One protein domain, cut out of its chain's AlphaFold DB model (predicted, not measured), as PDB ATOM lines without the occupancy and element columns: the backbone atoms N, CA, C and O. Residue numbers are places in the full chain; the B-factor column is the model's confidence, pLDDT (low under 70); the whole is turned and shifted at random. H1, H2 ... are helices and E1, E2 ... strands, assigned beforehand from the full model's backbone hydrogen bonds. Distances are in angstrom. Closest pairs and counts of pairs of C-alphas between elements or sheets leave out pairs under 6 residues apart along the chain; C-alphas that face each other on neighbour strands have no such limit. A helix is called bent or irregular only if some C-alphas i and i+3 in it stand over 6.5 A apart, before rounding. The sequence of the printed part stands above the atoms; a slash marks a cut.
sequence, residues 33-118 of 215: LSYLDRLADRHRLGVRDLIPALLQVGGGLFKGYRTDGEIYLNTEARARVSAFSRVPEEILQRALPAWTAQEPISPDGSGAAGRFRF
ATOM      1  N   LEU A  33      99.386  96.389  80.229       96.56
ATOM      2  CA  LEU A  33     100.775  96.812  80.085       96.56
ATOM      3  C   LEU A  33     100.958  98.300  80.397       96.56
ATOM      4  O   LEU A  33     101.878  98.637  81.137       96.56
ATOM      5  N   SER A  34     100.082  99.180  79.896       95.31
ATOM      6  CA  SER A  34     100.137 100.621  80.189       95.31
ATOM      7  C   SER A  34     100.007 100.902  81.680       95.31
ATOM      8  O   SER A  34     100.781 101.678  82.247       95.31
ATOM      9  N   TYR A  35      99.039 100.251  82.328       95.75
ATOM     10  CA  TYR A  35      98.826 100.410  83.758       95.75
ATOM     11  C   TYR A  35     100.064  99.984  84.560       95.75
ATOM     12  O   TYR A  35     100.534 100.730  85.423       95.75
ATOM     13  N   LEU A  36     100.625  98.811  84.247       95.44
ATOM     14  CA  LEU A  36     101.818  98.278  84.909       95.44
ATOM     15  C   LEU A  36     103.067  99.119  84.640       95.44
ATOM     16  O   LEU A  36     103.899  99.289  85.528       95.44
ATOM     17  N   ASP A  37     103.193  99.672  83.441       94.50
ATOM     18  CA  ASP A  37     104.297 100.543  83.063       94.50
ATOM     19  C   ASP A  37     104.250 101.883  83.813       94.50
ATOM     20  O   ASP A  37     105.253 102.332  84.371       94.50
ATOM     21  N   ARG A  38     103.057 102.474  83.963       93.19
ATOM     22  CA  ARG A  38     102.838 103.646  84.828       93.19
ATOM     23  C   ARG A  38     103.020 103.340  86.312       93.19
ATOM     24  O   ARG A  38     103.437 104.215  87.074       93.19
ATOM     25  N   LEU A  39     102.700 102.123  86.742       92.81
ATOM     26  CA  LEU A  39     102.951 101.669  88.105       92.81
ATOM     27  C   LEU A  39     104.457 101.575  88.360       92.81
ATOM     28  O   LEU A  39     104.935 102.154  89.333       92.81
ATOM     29  N   ALA A  40     105.206 100.944  87.455       92.88
ATOM     30  CA  ALA A  40     106.661 100.851  87.520       92.88
ATOM     31  C   ALA A  40     107.333 102.231  87.537       92.88
ATOM     32  O   ALA A  40     108.152 102.498  88.419       92.88
ATOM     33  N   ASP A  41     106.897 103.146  86.666       91.50
ATOM     34  CA  ASP A  41     107.368 104.537  86.631       91.50
ATOM     35  C   ASP A  41     107.245 105.232  87.990       91.50
ATOM     36  O   ASP A  41     108.159 105.922  88.449       91.50
ATOM     37  N   ARG A  42     106.139 104.991  88.701       88.56
ATOM     38  CA  ARG A  42     105.910 105.598  90.012       88.56
ATOM     39  C   ARG A  42     106.834 105.056  91.103       88.56
ATOM     40  O   ARG A  42     107.053 105.740  92.103       88.56
ATOM     41  N   HIS A  43     107.408 103.879  90.881       89.12
ATOM     42  CA  HIS A  43     108.473 103.294  91.690       89.12
ATOM     43  C   HIS A  43     109.877 103.544  91.113       89.12
ATOM     44  O   HIS A  43     110.846 103.053  91.682       89.12
ATOM     45  N   ARG A  44     110.005 104.346  90.041       90.69
ATOM     46  CA  ARG A  44     111.258 104.612  89.307       90.69
ATOM     47  C   ARG A  44     111.915 103.339  88.759       90.69
ATOM     48  O   ARG A  44     113.136 103.247  88.698       90.69
ATOM     49  N   LEU A  45     111.093 102.367  88.375       92.19
ATOM     50  CA  LEU A  45     111.509 101.101  87.779       92.19
ATOM     51  C   LEU A  45     110.983 100.998  86.346       92.19
ATOM     52  O   LEU A  45     109.975 101.616  85.997       92.19
ATOM     53  N   GLY A  46     111.634 100.179  85.520       92.19
ATOM     54  CA  GLY A  46     111.065  99.744  84.251       92.19
ATOM     55  C   GLY A  46     110.033  98.635  84.465       92.19
ATOM     56  O   GLY A  46     110.169  97.807  85.369       92.19
ATOM     57  N   VAL A  47     109.014  98.558  83.602       93.44
ATOM     58  CA  VAL A  47     108.025  97.459  83.641       93.44
ATOM     59  C   VAL A  47     108.682  96.081  83.493       93.44
ATOM     60  O   VAL A  47     108.260  95.107  84.114       93.44
ATOM     61  N   ARG A  48     109.777  96.021  82.724       94.00
ATOM     62  CA  ARG A  48     110.579  94.815  82.491       94.00
ATOM     63  C   ARG A  48     111.375  94.362  83.714       94.00
ATOM     64  O   ARG A  48     111.774  93.207  83.745       94.00
ATOM     65  N   ASP A  49     111.548  95.233  84.702       92.44
ATOM     66  CA  ASP A  49     112.242  94.920  85.952       92.44
ATOM     67  C   ASP A  49     111.228  94.637  87.062       92.44
ATOM     68  O   ASP A  49     111.323  93.629  87.764       92.44
ATOM     69  N   LEU A  50     110.205  95.495  87.187       92.81
ATOM     70  CA  LEU A  50     109.194  95.376  88.234       92.81
ATOM     71  C   LEU A  50     108.381  94.085  88.099       92.81
ATOM     72  O   LEU A  50     108.184  93.385  89.089       92.81
ATOM     73  N   ILE A  51     107.868  93.782  86.904       94.31
ATOM     74  CA  ILE A  51     106.886  92.702  86.755       94.31
ATOM     75  C   ILE A  51     107.509  91.316  86.942       94.31
ATOM     76  O   ILE A  51     106.935  90.541  87.707       94.31
ATOM     77  N   PRO A  52     108.678  90.979  86.364       92.56
ATOM     78  CA  PRO A  52     109.302  89.689  86.639       92.56
ATOM     79  C   PRO A  52     109.625  89.506  88.126       92.56
ATOM     80  O   PRO A  52     109.348  88.444  88.678       92.56
ATOM     81  N   ALA A  53     110.096  90.559  88.807       92.12
ATOM     82  CA  ALA A  53     110.346  90.529  90.249       92.12
ATOM     83  C   ALA A  53     109.057  90.333  91.069       92.12
ATOM     84  O   ALA A  53     109.021  89.505  91.978       92.12
ATOM     85  N   LEU A  54     107.979  91.048  90.729       91.81
ATOM     86  CA  LEU A  54     106.686  90.957  91.414       91.81
ATOM     87  C   LEU A  54     106.041  89.574  91.246       91.81
ATOM     88  O   LEU A  54     105.486  89.006  92.190       91.81
ATOM     89  N   LEU A  55     106.114  89.016  90.039       91.38
ATOM     90  CA  LEU A  55     105.557  87.702  89.736       91.38
ATOM     91  C   LEU A  55     106.505  86.559  90.126       91.38
ATOM     92  O   LEU A  55     106.062  85.416  90.180       91.38
ATOM     93  N   GLN A  56     107.754  86.862  90.488       88.62
ATOM     94  CA  GLN A  56     108.809  85.878  90.758       88.62
ATOM     95  C   GLN A  56     109.020  84.930  89.568       88.62
ATOM     96  O   GLN A  56     109.216  83.730  89.731       88.62
ATOM     97  N   VAL A  57     108.959  85.485  88.355       83.06
ATOM     98  CA  VAL A  57     109.163  84.754  87.100       83.06
ATOM     99  C   VAL A  57     110.486  85.172  86.461       83.06
ATOM    100  O   VAL A  57     110.936  86.308  86.618       83.06
ATOM    101  N   GLY A  58     111.119  84.255  85.729       74.38
ATOM    102  CA  GLY A  58     112.389  84.517  85.049       74.38
ATOM    103  C   GLY A  58     112.304  85.597  83.959       74.38
ATOM    104  O   GLY A  58     111.228  85.964  83.481       74.38
ATOM    105  N   GLY A  59     113.466  86.075  83.502       67.12
ATOM    106  CA  GLY A  59     113.598  87.220  82.582       67.12
ATOM    107  C   GLY A  59     113.015  87.050  81.167       67.12
ATOM    108  O   GLY A  59     113.068  87.984  80.369       67.12
ATOM    109  N   GLY A  60     112.440  85.890  80.837       82.12
ATOM    110  CA  GLY A  60     111.849  85.604  79.525       82.12
ATOM    111  C   GLY A  60     110.469  86.230  79.278       82.12
ATOM    112  O   GLY A  60     110.018  86.231  78.134       82.12
ATOM    113  N   LEU A  61     109.808  86.777  80.310       88.38
ATOM    114  CA  LEU A  61     108.429  87.287  80.226       88.38
ATOM    115  C   LEU A  61     108.226  88.305  79.094       88.38
ATOM    116  O   LEU A  61     107.211  88.259  78.408       88.38
ATOM    117  N   PHE A  62     109.196  89.197  78.882       90.19
ATOM    118  CA  PHE A  62     109.138  90.269  77.883       90.19
ATOM    119  C   PHE A  62     110.044  90.009  76.670       90.19
ATOM    120  O   PHE A  62     110.598  90.945  76.087       90.19
ATOM    121  N   LYS A  63     110.242  88.744  76.279       88.12
ATOM    122  CA  LYS A  63     110.947  88.425  75.028       88.12
ATOM    123  C   LYS A  63     110.228  89.094  73.846       88.12
ATOM    124  O   LYS A  63     109.031  88.897  73.660       88.12
ATOM    125  N   GLY A  64     110.965  89.876  73.052       86.50
ATOM    126  CA  GLY A  64     110.389  90.649  71.944       86.50
ATOM    127  C   GLY A  64     109.554  91.853  72.394       86.50
ATOM    128  O   GLY A  64     108.592  92.202  71.721       86.50
ATOM    129  N   TYR A  65     109.887  92.448  73.547       89.69
ATOM    130  CA  TYR A  65     109.188  93.605  74.109       89.69
ATOM    131  C   TYR A  65     108.920  94.707  73.079       89.69
ATOM    132  O   TYR A  65     109.833  95.175  72.398       89.69
ATOM    133  N   ARG A  66     107.671  95.169  73.050       88.12
ATOM    134  CA  ARG A  66     107.217  96.346  72.312       88.12
ATOM    135  C   ARG A  66     106.218  97.114  73.163       88.12
ATOM    136  O   ARG A  66     105.442  96.518  73.910       88.12
ATOM    137  N   THR A  67     106.224  98.434  73.035       85.81
ATOM    138  CA  THR A  67     105.333  99.332  73.788       85.81
ATOM    139  C   THR A  67     103.866  99.204  73.375       85.81
ATOM    140  O   THR A  67     102.989  99.579  74.148       85.81
ATOM    141  N   ASP A  68     103.597  98.652  72.189       87.44
ATOM    142  CA  ASP A  68     102.263  98.333  71.669       87.44
ATOM    143  C   ASP A  68     101.789  96.911  71.990       87.44
ATOM    144  O   ASP A  68     100.732  96.493  71.521       87.44
ATOM    145  N   GLY A  69     102.556  96.165  72.786       92.75
ATOM    146  CA  GLY A  69     102.141  94.858  73.266       92.75
ATOM    147  C   GLY A  69     101.111  94.922  74.393       92.75
ATOM    148  O   GLY A  69     100.716  95.982  74.877       92.75
ATOM    149  N   GLU A  70     100.719  93.740  74.848       95.62
ATOM    150  CA  GLU A  70      99.853  93.548  76.004       95.62
ATOM    151  C   GLU A  70     100.391  92.422  76.890       95.62
ATOM    152  O   GLU A  70     101.058  91.493  76.424       95.62
ATOM    153  N   ILE A  71     100.101  92.512  78.184       95.94
ATOM    154  CA  ILE A  71     100.409  91.486  79.172       95.94
ATOM    155  C   ILE A  71      99.128  90.891  79.753       95.94
ATOM    156  O   ILE A  71      98.236  91.590  80.229       95.94
ATOM    157  N   TYR A  72      99.071  89.569  79.749       95.81
ATOM    158  CA  TYR A  72      97.993  88.788  80.338       95.81
ATOM    159  C   TYR A  72      98.468  88.165  81.644       95.81
ATOM    160  O   TYR A  72      99.625  87.746  81.737       95.81
ATOM    161  N   LEU A  73      97.592  88.127  82.647       95.62
ATOM    162  CA  LEU A  73      97.919  87.748  84.020       95.62
ATOM    163  C   LEU A  73      96.923  86.706  84.523       95.62
ATOM    164  O   LEU A  73      95.713  86.851  84.335       95.62
ATOM    165  N   ASN A  74      97.427  85.674  85.192       95.06
ATOM    166  CA  ASN A  74      96.563  84.731  85.896       95.06
ATOM    167  C   ASN A  74      96.101  85.298  87.245       95.06
ATOM    168  O   ASN A  74      96.595  86.331  87.700       95.06
ATOM    169  N   THR A  75      95.173  84.606  87.901       95.31
ATOM    170  CA  THR A  75      94.579  85.028  89.179       95.31
ATOM    171  C   THR A  75      95.619  85.376  90.244       95.31
ATOM    172  O   THR A  75      95.547  86.438  90.857       95.31
ATOM    173  N   GLU A  76      96.645  84.543  90.428       94.75
ATOM    174  CA  GLU A  76      97.697  84.815  91.412       94.75
ATOM    175  C   GLU A  76      98.534  86.056  91.065       94.75
ATOM    176  O   GLU A  76      98.860  86.860  91.941       94.75
ATOM    177  N   ALA A  77      98.869  86.250  89.787       95.44
ATOM    178  CA  ALA A  77      99.585  87.437  89.329       95.44
ATOM    179  C   ALA A  77      98.757  88.715  89.532       95.44
ATOM    180  O   ALA A  77      99.291  89.734  89.982       95.44
ATOM    181  N   ARG A  78      97.449  88.655  89.268       96.62
ATOM    182  CA  ARG A  78      96.511  89.765  89.497       96.62
ATOM    183  C   ARG A  78      96.395  90.121  90.971       96.62
ATOM    184  O   ARG A  78      96.502  91.301  91.306       96.62
ATOM    185  N   ALA A  79      96.300  89.125  91.850       95.31
ATOM    186  CA  ALA A  79      96.292  89.337  93.294       95.31
ATOM    187  C   ALA A  79      97.572  90.049  93.770       95.31
ATOM    188  O   ALA A  79      97.502  91.007  94.545       95.31
ATOM    189  N   ARG A  80      98.746  89.658  93.251       95.44
ATOM    190  CA  ARG A  80     100.023  90.325  93.567       95.44
ATOM    191  C   ARG A  80     100.070  91.770  93.071       95.44
ATOM    192  O   ARG A  80     100.516  92.645  93.809       95.44
ATOM    193  N   VAL A  81      99.593  92.042  91.856       94.94
ATOM    194  CA  VAL A  81      99.506  93.408  91.310       94.94
ATOM    195  C   VAL A  81      98.524  94.268  92.110       94.94
ATOM    196  O   VAL A  81      98.852  95.404  92.451       94.94
ATOM    197  N   SER A  82      97.351  93.735  92.457       94.56
ATOM    198  CA  SER A  82      96.345  94.400  93.297       94.56
ATOM    199  C   SER A  82      96.933  94.781  94.662       94.56
ATOM    200  O   SER A  82      96.918  95.954  95.051       94.56
ATOM    201  N   ALA A  83      97.590  93.829  95.334       93.44
ATOM    202  CA  ALA A  83      98.263  94.062  96.608       93.44
ATOM    203  C   ALA A  83      99.393  95.102  96.499       93.44
ATOM    204  O   ALA A  83      99.486  96.010  97.327       93.44
ATOM    205  N   PHE A  84     100.232  95.007  95.462       92.88
ATOM    206  CA  PHE A  84     101.357  95.920  95.254       92.88
ATOM    207  C   PHE A  84     100.898  97.355  94.949       92.88
ATOM    208  O   PHE A  84     101.418  98.312  95.522       92.88
ATOM    209  N   SER A  85      99.894  97.507  94.083       91.31
ATOM    210  CA  SER A  85      99.338  98.804  93.670       91.31
ATOM    211  C   SER A  85      98.377  99.433  94.685       91.31
ATOM    212  O   SER A  85      98.027 100.612  94.556       91.31
ATOM    213  N   ARG A  86      97.927  98.657  95.683       90.06
ATOM    214  CA  ARG A  86      96.880  99.026  96.651       90.06
ATOM    215  C   ARG A  86      95.569  99.450  95.972       90.06
ATOM    216  O   ARG A  86      94.863 100.350  96.446       90.06
ATOM    217  N   VAL A  87      95.253  98.827  94.839       92.06
ATOM    218  CA  VAL A  87      93.999  99.014  94.109       92.06
ATOM    219  C   VAL A  87      93.263  97.677  94.096       92.06
ATOM    220  O   VAL A  87      93.803  96.733  93.533       92.06
ATOM    221  N   PRO A  88      92.049  97.598  94.677       93.81
ATOM    222  CA  PRO A  88      91.249  96.378  94.665       93.81
ATOM    223  C   PRO A  88      91.053  95.820  93.256       93.81
ATOM    224  O   PRO A  88      90.925  96.583  92.288       93.81
ATOM    225  N   GLU A  89      90.994  94.494  93.150       94.88
ATOM    226  CA  GLU A  89      90.927  93.803  91.863       94.88
ATOM    227  C   GLU A  89      89.664  94.187  91.086       94.88
ATOM    228  O   GLU A  89      89.713  94.378  89.877       94.88
ATOM    229  N   GLU A  90      88.562  94.459  91.780       94.88
ATOM    230  CA  GLU A  90      87.284  94.872  91.195       94.88
ATOM    231  C   GLU A  90      87.364  96.268  90.558       94.88
ATOM    232  O   GLU A  90      86.577  96.626  89.678       94.88
ATOM    233  N   ILE A  91      88.294  97.114  91.014       95.19
ATOM    234  CA  ILE A  91      88.561  98.408  90.373       95.19
ATOM    235  C   ILE A  91      89.416  98.199  89.124       95.19
ATOM    236  O   ILE A  91      89.139  98.827  88.101       95.19
ATOM    237  N   LEU A  92      90.424  97.326  89.198       95.81
ATOM    238  CA  LEU A  92      91.287  96.996  88.064       95.81
ATOM    239  C   LEU A  92      90.484  96.326  86.950       95.81
ATOM    240  O   LEU A  92      90.500  96.817  85.829       95.81
ATOM    241  N   GLN A  93      89.685  95.313  87.271       96.00
ATOM    242  CA  GLN A  93      88.830  94.602  86.323       96.00
ATOM    243  C   GLN A  93      87.845  95.530  85.606       96.00
ATOM    244  O   GLN A  93      87.621  95.392  84.408       96.00
ATOM    245  N   ARG A  94      87.263  96.503  86.318       95.56
ATOM    246  CA  ARG A  94      86.350  97.477  85.701       95.56
ATOM    247  C   ARG A  94      87.048  98.457  84.768       95.56
ATOM    248  O   ARG A  94      86.390  99.011  83.900       95.56
ATOM    249  N   ALA A  95      88.324  98.749  84.994       95.06
ATOM    250  CA  ALA A  95      89.053  99.750  84.222       95.06
ATOM    251  C   ALA A  95      89.871  99.140  83.077       95.06
ATOM    252  O   ALA A  95      90.006  99.782  82.038       95.06
ATOM    253  N   LEU A  96      90.396  97.928  83.268       96.94
ATOM    254  CA  LEU A  96      91.350  97.257  82.390       96.94
ATOM    255  C   LEU A  96      90.655  96.106  81.637       96.94
ATOM    256  O   LEU A  96      90.422  95.047  82.224       96.94
ATOM    257  N   PRO A  97      90.326  96.261  80.341       95.19
ATOM    258  CA  PRO A  97      89.510  95.276  79.621       95.19
ATOM    259  C   PRO A  97      90.136  93.879  79.527       95.19
ATOM    260  O   PRO A  97      89.423  92.879  79.526       95.19
ATOM    261  N   ALA A  98      91.467  93.796  79.471       95.19
ATOM    262  CA  ALA A  98      92.188  92.530  79.376       95.19
ATOM    263  C   ALA A  98      92.527  91.910  80.740       95.19
ATOM    264  O   ALA A  98      93.250  90.913  80.778       95.19
ATOM    265  N   TRP A  99      92.040  92.473  81.854       96.00
ATOM    266  CA  TRP A  99      92.419  92.032  83.199       96.00
ATOM    267  C   TRP A  99      92.174  90.534  83.408       96.00
ATOM    268  O   TRP A  99      93.054  89.842  83.904       96.00
ATOM    269  N   THR A 100      91.031  90.020  82.948       93.88
ATOM    270  CA  THR A 100      90.639  88.603  83.078       93.88
ATOM    271  C   THR A 100      90.457  87.893  81.729       93.88
ATOM    272  O   THR A 100      89.906  86.799  81.686       93.88
ATOM    273  N   ALA A 101      90.857  88.510  80.611       87.06
ATOM    274  CA  ALA A 101      90.484  88.037  79.271       87.06
ATOM    275  C   ALA A 101      91.247  86.781  78.810       87.06
ATOM    276  O   ALA A 101      90.729  86.011  78.004       87.06
ATOM    277  N   GLN A 102      92.479  86.578  79.287       85.88
ATOM    278  CA  GLN A 102      93.281  85.385  78.997       85.88
ATOM    279  C   GLN A 102      94.110  85.033  80.231       85.88
ATOM    280  O   GLN A 102      94.921  85.843  80.680       85.88
ATOM    281  N   GLU A 103      93.932  83.829  80.768       86.25
ATOM    282  CA  GLU A 103      94.673  83.381  81.948       86.25
ATOM    283  C   GLU A 103      95.848  82.487  81.529       86.25
ATOM    284  O   GLU A 103      95.646  81.344  81.112       86.25
ATOM    285  N   PRO A 104      97.097  82.986  81.576       88.50
ATOM    286  CA  PRO A 104      98.256  82.149  81.317       88.50
ATOM    287  C   PRO A 104      98.415  81.090  82.410       88.50
ATOM    288  O   PRO A 104      98.234  81.354  83.594       88.50
ATOM    289  N   ILE A 105      98.838  79.896  82.010       85.31
ATOM    290  CA  ILE A 105      99.182  78.819  82.939       85.31
ATOM    291  C   ILE A 105     100.670  78.940  83.285       85.31
ATOM    292  O   ILE A 105     101.497  79.178  82.397       85.31
ATOM    293  N   SER A 106     100.997  78.811  84.573       82.00
ATOM    294  CA  SER A 106     102.384  78.726  85.046       82.00
ATOM    295  C   SER A 106     103.058  77.465  84.487       82.00
ATOM    296  O   SER A 106     102.392  76.431  84.422       82.00
ATOM    297  N   PRO A 107     104.351  77.496  84.105       76.62
ATOM    298  CA  PRO A 107     105.067  76.300  83.652       76.62
ATOM    299  C   PRO A 107     104.966  75.123  84.633       76.62
ATOM    300  O   PRO A 107     104.811  73.985  84.202       76.62
ATOM    301  N   ASP A 108     104.959  75.419  85.934       77.94
ATOM    302  CA  ASP A 108     104.903  74.424  87.010       77.94
ATOM    303  C   ASP A 108     103.459  74.079  87.429       77.94
ATOM    304  O   ASP A 108     103.229  73.456  88.465       77.94
ATOM    305  N   GLY A 109     102.453  74.544  86.678       77.19
ATOM    306  CA  GLY A 109     101.026  74.326  86.959       77.19
ATOM    307  C   GLY A 109     100.479  75.071  88.188       77.19
ATOM    308  O   GLY A 109      99.272  75.088  88.402       77.19
ATOM    309  N   SER A 110     101.344  75.726  88.962       80.25
ATOM    310  CA  SER A 110     101.013  76.539  90.138       80.25
ATOM    311  C   SER A 110     101.837  77.827  90.142       80.25
ATOM    312  O   SER A 110     102.899  77.886  89.514       80.25
ATOM    313  N   GLY A 111     101.361  78.877  90.812       88.12
ATOM    314  CA  GLY A 111     102.100  80.131  90.910       88.12
ATOM    315  C   GLY A 111     101.577  81.252  90.005       88.12
ATOM    316  O   GLY A 111     100.802  81.057  89.062       88.12
ATOM    317  N   ALA A 112     102.063  82.465  90.271       91.88
ATOM    318  CA  ALA A 112     101.793  83.639  89.453       91.88
ATOM    319  C   ALA A 112     102.429  83.506  88.064       91.88
ATOM    320  O   ALA A 112     103.623  83.246  87.932       91.88
ATOM    321  N   ALA A 113     101.635  83.756  87.025       92.50
ATOM    322  CA  ALA A 113     102.063  83.681  85.639       92.50
ATOM    323  C   ALA A 113     101.665  84.941  84.870       92.50
ATOM    324  O   ALA A 113     100.576  85.495  85.040       92.50
ATOM    325  N   GLY A 114     102.565  85.361  83.985       93.44
ATOM    326  CA  GLY A 114     102.336  86.424  83.021       93.44
ATOM    327  C   GLY A 114     102.643  85.936  81.610       93.44
ATOM    328  O   GLY A 114     103.490  85.064  81.412       93.44
ATOM    329  N   ARG A 115     101.976  86.513  80.612       93.62
ATOM    330  CA  ARG A 115     102.294  86.279  79.202       93.62
ATOM    331  C   ARG A 115     102.246  87.582  78.428       93.62
ATOM    332  O   ARG A 115     101.188  88.194  78.320       93.62
ATOM    333  N   PHE A 116     103.380  87.969  77.859       94.75
ATOM    334  CA  PHE A 116     103.459  89.088  76.933       94.75
ATOM    335  C   PHE A 116     103.071  88.651  75.515       94.75
ATOM    336  O   PHE A 116     103.448  87.568  75.055       94.75
ATOM    337  N   ARG A 117     102.307  89.491  74.818       93.88
ATOM    338  CA  ARG A 117     101.925  89.337  73.410       93.88
ATOM    339  C   ARG A 117     102.101  90.675  72.696       93.88
ATOM    340  O   ARG A 117     102.006  91.724  73.319       93.88
ATOM    341  N   PHE A 118     102.332  90.636  71.390       91.56
ATOM    342  CA  PHE A 118     102.432  91.821  70.537       91.56
ATOM    343  C   PHE A 118     102.016  91.477  69.101       91.56
ATOM    344  O   PHE A 118     101.882  90.300  68.758       91.56
TER     345      PHE A 118
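AT A GLANCE: This is residues 33 to 118 of the 215 residues of the protein "TniQ protein" of Streptomyces sp. DvalAA-43 (UniProt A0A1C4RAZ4). Picture a small rounded body in which a short ribbon of two strands, E1 and E2, lies near short helices: H1, H2 and H4 follow one another in a run of crossed contacts, small H3 lies near E2, and H5 packs on H4, far from the middle. A long link with no named element, residues 96 to 113, leads from H5 to E2. The printed part has 86 residues, with five named helices and two named strands in the order H1 H2 H3 E1 H4 H5 E2; the sheet, in the order E1 - E2, is antiparallel, and the class is mostly helix. The whole is compact, with a radius of gyration of the C-alphas of 11.8 A and spans of 28 by 28 by 21 A.

IN THESE COORDINATES: Find C-alpha 33 at (100.775, 96.812, 80.085); from there H1 runs through residues 33 to 42, 14.2 A long. H2 is residues 47 to 55, 11.8 A, neither bent nor irregular, but only just: C-alphas 49 and 52 are 6.0 A apart. H3, residues 59 to 62, is irregular, with C-alphas 59 and 62 7.2 A apart. E1, residues 70 to 73, measures 10.1 A. Look next at C-alpha 75, at (94.579, 85.028, 89.179), where H4, residues 75 to 85, begins its 15.3 A. H5, residues 89 to 95, is 9.9 A long. E2, residues 114 to 117, measures 10.1 A and ends at C-alpha 117, (101.925, 89.337, 73.410).

HOW THE PARTS SIT: Begin with H2, the hub. It touches H1 at the closest C-alphas, Asp 37 and Val 47, 4.9 A apart, about perpendicular at 85 degrees. It touches H4 at Leu 55 and Ala 77, 6.0 A between C-alphas, at a steep tilt of 63 degrees, opposite ways. H2 and H3 only just touch, with 3 pairs of C-alphas within 8 A, the closest Pro 52 and Gly 59 at 6.4 A. H4 touches H5, about perpendicular at 85 degrees; C-alphas 82 and 89 are closest, 5.6 A apart. Between antiparallel neighbours E1 and E2, look for N 70 and O 117, 2.8 A, and N 115 and O 72, 2.9 A, within hydrogen-bond range. The closest C-alphas of H3 and E2 are those of Phe 62 and Phe 116, 5.9 A apart. H5 and E1 are apart. Each O i to N i+4 pair is within range in H1, H4 and H5, and 4 of 5 are in H2; H3 is too short for such a pair.

THE WHOLE: The C-alphas farthest apart, of Arg 44 and Gly 109, are 32.1 A from each other. The printed part has no cut, and the link from H5 to E2, 18 residues, is long. Mean pLDDT of the printed part is 91.1; residue 59 is under 70.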